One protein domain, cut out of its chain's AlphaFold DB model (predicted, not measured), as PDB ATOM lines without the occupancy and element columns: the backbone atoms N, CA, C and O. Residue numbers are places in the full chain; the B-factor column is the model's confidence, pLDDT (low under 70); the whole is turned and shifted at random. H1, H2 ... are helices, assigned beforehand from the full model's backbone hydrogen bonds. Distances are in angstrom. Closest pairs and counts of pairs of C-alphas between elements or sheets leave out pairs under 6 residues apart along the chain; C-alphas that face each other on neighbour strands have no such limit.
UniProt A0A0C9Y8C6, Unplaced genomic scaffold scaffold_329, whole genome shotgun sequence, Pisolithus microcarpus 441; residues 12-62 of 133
ATOM      1  N   HIS A  12      78.299 107.841 129.523       84.69
ATOM      2  CA  HIS A  12      78.575 108.287 128.167       84.69
ATOM      3  C   HIS A  12      80.010 107.978 127.753       84.69
ATOM      4  O   HIS A  12      80.923 107.845 128.587       84.69
ATOM      5  N   ALA A  13      80.203 107.908 126.442       90.50
ATOM      6  CA  ALA A  13      81.502 107.856 125.812       90.50
ATOM      7  C   ALA A  13      82.427 108.982 126.295       90.50
ATOM      8  O   ALA A  13      82.015 110.105 126.579       90.50
ATOM      9  N   ARG A  14      83.719 108.654 126.376       91.88
ATOM     10  CA  ARG A  14      84.784 109.569 126.821       91.88
ATOM     11  C   ARG A  14      85.727 109.981 125.699       91.88
ATOM     12  O   ARG A  14      86.668 110.718 125.951       91.88
ATOM     13  N   ASN A  15      85.500 109.481 124.489       92.56
ATOM     14  CA  ASN A  15      86.217 109.842 123.272       92.56
ATOM     15  C   ASN A  15      85.255 109.764 122.077       92.56
ATOM     16  O   ASN A  15      84.147 109.227 122.191       92.56
ATOM     17  N   MET A  16      85.687 110.285 120.931       91.75
ATOM     18  CA  MET A  16      84.842 110.369 119.741       91.75
ATOM     19  C   MET A  16      84.465 109.001 119.166       91.75
ATOM     20  O   MET A  16      83.321 108.806 118.770       91.75
ATOM     21  N   GLN A  17      85.380 108.029 119.183       92.00
ATOM     22  CA  GLN A  17      85.105 106.672 118.692       92.00
ATOM     23  C   GLN A  17      84.007 105.978 119.507       92.00
ATOM     24  O   GLN A  17      83.086 105.382 118.952       92.00
ATOM     25  N   GLY A  18      84.058 106.102 120.835       92.38
ATOM     26  CA  GLY A  18      83.005 105.610 121.715       92.38
ATOM     27  C   GLY A  18      81.673 106.306 121.449       92.38
ATOM     28  O   GLY A  18      80.638 105.644 121.452       92.38
ATOM     29  N   LEU A  19      81.697 107.612 121.166       92.06
ATOM     30  CA  LEU A  19      80.482 108.385 120.917       92.06
ATOM     31  C   LEU A  19      79.823 108.007 119.584       92.06
ATOM     32  O   LEU A  19      78.602 107.895 119.522       92.06
ATOM     33  N   VAL A  20      80.611 107.743 118.538       93.06
ATOM     34  CA  VAL A  20      80.121 107.219 117.249       93.06
ATOM     35  C   VAL A  20      79.350 105.917 117.444       93.06
ATOM     36  O   VAL A  20      78.269 105.750 116.878       93.06
ATOM     37  N   ILE A  21      79.897 105.007 118.254       92.12
ATOM     38  CA  ILE A  21      79.266 103.719 118.563       92.12
ATOM     39  C   ILE A  21      77.987 103.939 119.377       92.12
ATOM     40  O   ILE A  21      76.957 103.353 119.054       92.12
ATOM     41  N   GLU A  22      78.036 104.799 120.399       90.69
ATOM     42  CA  GLU A  22      76.886 105.120 121.255       90.69
ATOM     43  C   GLU A  22      75.723 105.728 120.456       90.69
ATOM     44  O   GLU A  22      74.572 105.347 120.667       90.69
ATOM     45  N   LEU A  23      76.014 106.619 119.504       89.38
ATOM     46  CA  LEU A  23      75.006 107.296 118.680       89.38
ATOM     47  C   LEU A  23      74.619 106.528 117.409       89.38
ATOM     48  O   LEU A  23      73.633 106.880 116.770       89.38
ATOM     49  N   SER A  24      75.362 105.477 117.043       90.69
ATOM     50  CA  SER A  24      75.230 104.783 115.749       90.69
ATOM     51  C   SER A  24      75.403 105.716 114.537       90.69
ATOM     52  O   SER A  24      74.747 105.547 113.508       90.69
ATOM     53  N   THR A  25      76.317 106.685 114.652       89.88
ATOM     54  CA  THR A  25      76.497 107.787 113.689       89.88
ATOM     55  C   THR A  25      77.921 107.784 113.124       89.88
ATOM     56  O   THR A  25      78.783 108.504 113.634       89.88
ATOM     57  N   PRO A  26      78.216 106.984 112.081       85.25
ATOM     58  CA  PRO A  26      79.578 106.842 111.560       85.25
ATOM     59  C   PRO A  26      80.140 108.135 110.948       85.25
ATOM     60  O   PRO A  26      81.339 108.369 111.035       85.25
ATOM     61  N   TRP A  27      79.283 109.009 110.407       88.81
ATOM     62  CA  TRP A  27      79.688 110.280 109.782       88.81
ATOM     63  C   TRP A  27      80.042 111.392 110.785       88.81
ATOM     64  O   TRP A  27      80.412 112.499 110.387       88.81
ATOM     65  N   LEU A  28      79.925 111.133 112.093       91.19
ATOM     66  CA  LEU A  28      80.222 112.124 113.131       91.19
ATOM     67  C   LEU A  28      81.701 112.534 113.133       91.19
ATOM     68  O   LEU A  28      82.000 113.701 113.372       91.19
ATOM     69  N   ILE A  29      82.617 111.598 112.861       90.06
ATOM     70  CA  ILE A  29      84.056 111.897 112.793       90.06
ATOM     71  C   ILE A  29      84.347 112.839 111.629       90.06
ATOM     72  O   ILE A  29      85.001 113.856 111.830       90.06
ATOM     73  N   ASP A  30      83.810 112.537 110.449       89.38
ATOM     74  CA  ASP A  30      84.004 113.339 109.237       89.38
ATOM     75  C   ASP A  30      83.465 114.762 109.443       89.38
ATOM     76  O   ASP A  30      84.150 115.750 109.183       89.38
ATOM     77  N   THR A  31      82.270 114.864 110.038       89.69
ATOM     78  CA  THR A  31      81.647 116.151 110.387       89.69
ATOM     79  C   THR A  31      82.503 116.936 111.381       89.69
ATOM     80  O   THR A  31      82.691 118.142 111.226       89.69
ATOM     81  N   LEU A  32      83.052 116.265 112.399       91.12
ATOM     82  CA  LEU A  32      83.940 116.897 113.372       91.12
ATOM     83  C   LEU A  32      85.237 117.392 112.716       91.12
ATOM     84  O   LEU A  32      85.702 118.478 113.051       91.12
ATOM     85  N   CYS A  33      85.809 116.626 111.787       89.56
ATOM     86  CA  CYS A  33      87.029 117.008 111.077       89.56
ATOM     87  C   CYS A  33      86.819 118.296 110.269       89.56
ATOM     88  O   CYS A  33      87.604 119.237 110.403       89.56
ATOM     89  N   HIS A  34      85.727 118.383 109.502       86.25
ATOM     90  CA  HIS A  34      85.371 119.606 108.772       86.25
ATOM     91  C   HIS A  34      85.071 120.774 109.721       86.25
ATOM     92  O   HIS A  34      85.509 121.900 109.486       86.25
ATOM     93  N   PHE A  35      84.381 120.514 110.835       88.44
ATOM     94  CA  PHE A  35      84.127 121.533 111.850       88.44
ATOM     95  C   PHE A  35      85.430 122.089 112.444       88.44
ATOM     96  O   PHE A  35      85.595 123.303 112.540       88.44
ATOM     97  N   LEU A  36      86.380 121.229 112.814       89.25
ATOM     98  CA  LEU A  36      87.675 121.659 113.347       89.25
ATOM     99  C   LEU A  36      88.509 122.401 112.303       89.25
ATOM    100  O   LEU A  36      89.165 123.381 112.651       89.25
ATOM    101  N   GLN A  37      88.448 121.981 111.037       87.56
ATOM    102  CA  GLN A  37      89.075 122.699 109.929       87.56
ATOM    103  C   GLN A  37      88.556 124.142 109.853       87.56
ATOM    104  O   GLN A  37      89.352 125.080 109.860       87.56
ATOM    105  N   LEU A  38      87.230 124.317 109.869       84.44
ATOM    106  CA  LEU A  38      86.576 125.628 109.880       84.44
ATOM    107  C   LEU A  38      86.981 126.491 111.082       84.44
ATOM    108  O   LEU A  38      87.224 127.685 110.932       84.44
ATOM    109  N   GLN A  39      87.048 125.906 112.280       85.12
ATOM    110  CA  GLN A  39      87.371 126.657 113.499       85.12
ATOM    111  C   GLN A  39      88.848 127.072 113.575       85.12
ATOM    112  O   GLN A  39      89.148 128.155 114.072       85.12
ATOM    113  N   LEU A  40      89.772 126.225 113.109       84.31
ATOM    114  CA  LEU A  40      91.216 126.459 113.236       84.31
ATOM    115  C   LEU A  40      91.803 127.291 112.087       84.31
ATOM    116  O   LEU A  40      92.782 128.001 112.307       84.31
ATOM    117  N   TYR A  41      91.217 127.220 110.887       81.19
ATOM    118  CA  TYR A  41      91.778 127.809 109.661       81.19
ATOM    119  C   TYR A  41      90.833 128.817 108.984       81.19
ATOM    120  O   TYR A  41      90.864 128.992 107.774       81.19
ATOM    121  N   CYS A  42      90.013 129.514 109.776       65.50
ATOM    122  CA  CYS A  42      88.968 130.454 109.337       65.50
ATOM    123  C   CYS A  42      89.449 131.634 108.441       65.50
ATOM    124  O   CYS A  42      88.622 132.359 107.899       65.50
ATOM    125  N   ASP A  43      90.763 131.850 108.282       64.56
ATOM    126  CA  ASP A  43      91.359 132.937 107.473       64.56
ATOM    127  C   ASP A  43      91.794 132.485 106.059       64.56
ATOM    128  O   ASP A  43      92.029 133.303 105.167       64.56
ATOM    129  N   ASP A  44      91.877 131.174 105.815       62.59
ATOM    130  CA  ASP A  44      92.182 130.651 104.487       62.59
ATOM    131  C   ASP A  44      90.895 130.663 103.645       62.59
ATOM    132  O   ASP A  44      89.922 129.997 103.984       62.59
ATOM    133  N   ASN A  45      90.875 131.402 102.526       61.38
ATOM    134  CA  ASN A  45      89.752 131.512 101.563       61.38
ATOM    135  C   ASN A  45      89.367 130.181 100.862       61.38
ATOM    136  O   ASN A  45      88.828 130.189  99.754       61.38
ATOM    137  N   HIS A  46      89.704 129.037 101.447       61.22
ATOM    138  CA  HIS A  46      89.360 127.720 100.945       61.22
ATOM    139  C   HIS A  46      88.009 127.287 101.510       61.22
ATOM    140  O   HIS A  46      87.770 127.383 102.713       61.22
ATOM    141  N   ASP A  47      87.136 126.792 100.634       65.75
ATOM    142  CA  ASP A  47      85.924 126.112 101.064       65.75
ATOM    143  C   ASP A  47      86.336 124.888 101.911       65.75
ATOM    144  O   ASP A  47      87.166 124.088 101.461       65.75
ATOM    145  N   PRO A  48      85.842 124.734 103.151       59.66
ATOM    146  CA  PRO A  48      86.157 123.578 103.988       59.66
ATOM    147  C   PRO A  48      85.780 122.237 103.348       59.66
ATOM    148  O   PRO A  48      86.396 121.231 103.701       59.66
ATOM    149  N   GLU A  49      84.809 122.204 102.425       64.62
ATOM    150  CA  GLU A  49      84.429 120.977 101.709       64.62
ATOM    151  C   GLU A  49      85.433 120.584 100.612       64.62
ATOM    152  O   GLU A  49      85.478 119.422 100.203       64.62
ATOM    153  N   ASP A  50      86.289 121.515 100.175       70.50
ATOM    154  CA  ASP A  50      87.331 121.256  99.174       70.50
ATOM    155  C   ASP A  50      88.590 120.614  99.779       70.50
ATOM    156  O   ASP A  50      89.472 120.151  99.044       70.50
ATOM    157  N   VAL A  51      88.711 120.588 101.112       73.94
ATOM    158  CA  VAL A  51      89.852 119.982 101.803       73.94
ATOM    159  C   VAL A  51      89.623 118.472 101.920       73.94
ATOM    160  O   VAL A  51      88.683 118.040 102.582       73.94
ATOM    161  N   PRO A  52      90.493 117.636 101.327       79.81
ATOM    162  CA  PRO A  52      90.406 116.192 101.498       79.81
ATOM    163  C   PRO A  52      90.455 115.790 102.981       79.81
ATOM    164  O   PRO A  52      91.316 116.270 103.722       79.81
ATOM    165  N   LEU A  53      89.576 114.871 103.400       79.56
ATOM    166  CA  LEU A  53      89.459 114.383 104.786       79.56
ATOM    167  C   LEU A  53      90.785 113.905 105.397       79.56
ATOM    168  O   LEU A  53      91.002 114.064 106.595       79.56
ATOM    169  N   ASP A  54      91.694 113.350 104.591       81.31
ATOM    170  CA  ASP A  54      93.024 112.898 105.025       81.31
ATOM    171  C   ASP A  54      93.951 114.043 105.460       81.31
ATOM    172  O   ASP A  54      94.961 113.804 106.125       81.31
ATOM    173  N   LYS A  55      93.610 115.283 105.100       81.06
ATOM    174  CA  LYS A  55      94.333 116.498 105.487       81.06
ATOM    175  C   LYS A  55      93.653 117.268 106.613       81.06
ATOM    176  O   LYS A  55      94.266 118.193 107.145       81.06
ATOM    177  N   CYS A  56      92.420 116.915 106.971       83.25
ATOM    178  CA  CYS A  56      91.708 117.580 108.050       83.25
ATOM    179  C   CYS A  56      92.300 117.208 109.421       83.25
ATOM    180  O   CYS A  56      92.781 116.088 109.623       83.25
ATOM    181  N   PRO A  57      92.253 118.129 110.395       85.75
ATOM    182  CA  PRO A  57      92.689 117.844 111.751       85.75
ATOM    183  C   PRO A  57      91.782 116.784 112.386       85.75
ATOM    184  O   PRO A  57      90.581 116.991 112.561       85.75
ATOM    185  N   LEU A  58      92.379 115.656 112.771       87.25
ATOM    186  CA  LEU A  58      91.701 114.619 113.541       87.25
ATOM    187  C   LEU A  58      91.787 114.928 115.039       87.25
ATOM    188  O   LEU A  58      92.849 115.274 115.557       87.25
ATOM    189  N   TYR A  59      90.678 114.725 115.748       89.88
ATOM    190  CA  TYR A  59      90.631 114.809 117.202       89.88
ATOM    191  C   TYR A  59      90.518 113.420 117.837       89.88
ATOM    192  O   TYR A  59      89.503 112.740 117.687       89.88
ATOM    193  N   ASP A  60      91.547 113.030 118.591       89.81
ATOM    194  CA  ASP A  60      91.597 111.777 119.370       89.81
ATOM    195  C   ASP A  60      91.633 112.033 120.894       89.81
ATOM    196  O   ASP A  60      91.951 111.165 121.705       89.81
ATOM    197  N   GLY A  61      91.331 113.267 121.305       91.44
ATOM    198  CA  GLY A  61      91.321 113.659 122.709       91.44
ATOM    199  C   GLY A  61      90.095 113.147 123.483       91.44
ATOM    200  O   GLY A  61      89.123 112.637 122.910       91.44
ATOM    201  N   PRO A  62      90.105 113.302 124.817       93.94
ATOM    202  CA  PRO A  62      88.942 113.017 125.650       93.94
ATOM    203  C   PRO A  62      87.792 113.994 125.375       93.94
ATOM    204  O   PRO A  62      88.016 115.142 125.011       93.94
TER     205      PRO A  62
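Overview. This is residues 12 to 62 of the 133 residues of an uncharacterized protein of Pisolithus microcarpus 441 (UniProt A0A0C9Y8C6). Helix H2 runs along part of a rod-like whole, the shorter helix H1 packs at its first end, and the long stretch of residues 41 to 62, with no named element, loops round beyond the other end of H2 and folds back toward the first residue. The printed part has 51 residues, with H1 then H2 and no named strand; the class is all helix, though under half of the residues, 21, are in named elements. It is only just loose, close to compact, with a radius of gyration of the C-alphas of 12.0 A and spans of 37 by 18 by 14 A.

Along the chain. H1, residues 16 to 23, begins at C-alpha 16 (84.842, 110.369, 119.741) and is 10.4 A long. H2, residues 28 to 40, is 18.1 A long and ends at C-alpha 40 (91.216, 126.459, 113.236).

Arrangement. H1 and H2 touch, H2 with residues 28 to 29 alone; the closest C-alphas, of Val 20 and Leu 28, are 6.4 A apart. They run opposite ways at a steep tilt of 48 degrees. In H1 and H2 every O i to N i+4 pair is within hydrogen-bond range.

Size, cuts and confidence. The C-alphas farthest apart, of His 12 and Asn 45, are 37.0 A apart, while those of His 12 and Pro 62 are 11.7 A apart. The link from H1 to H2 is tight, and the printed part has no cut. Residues 42 to 49 have pLDDT under 70.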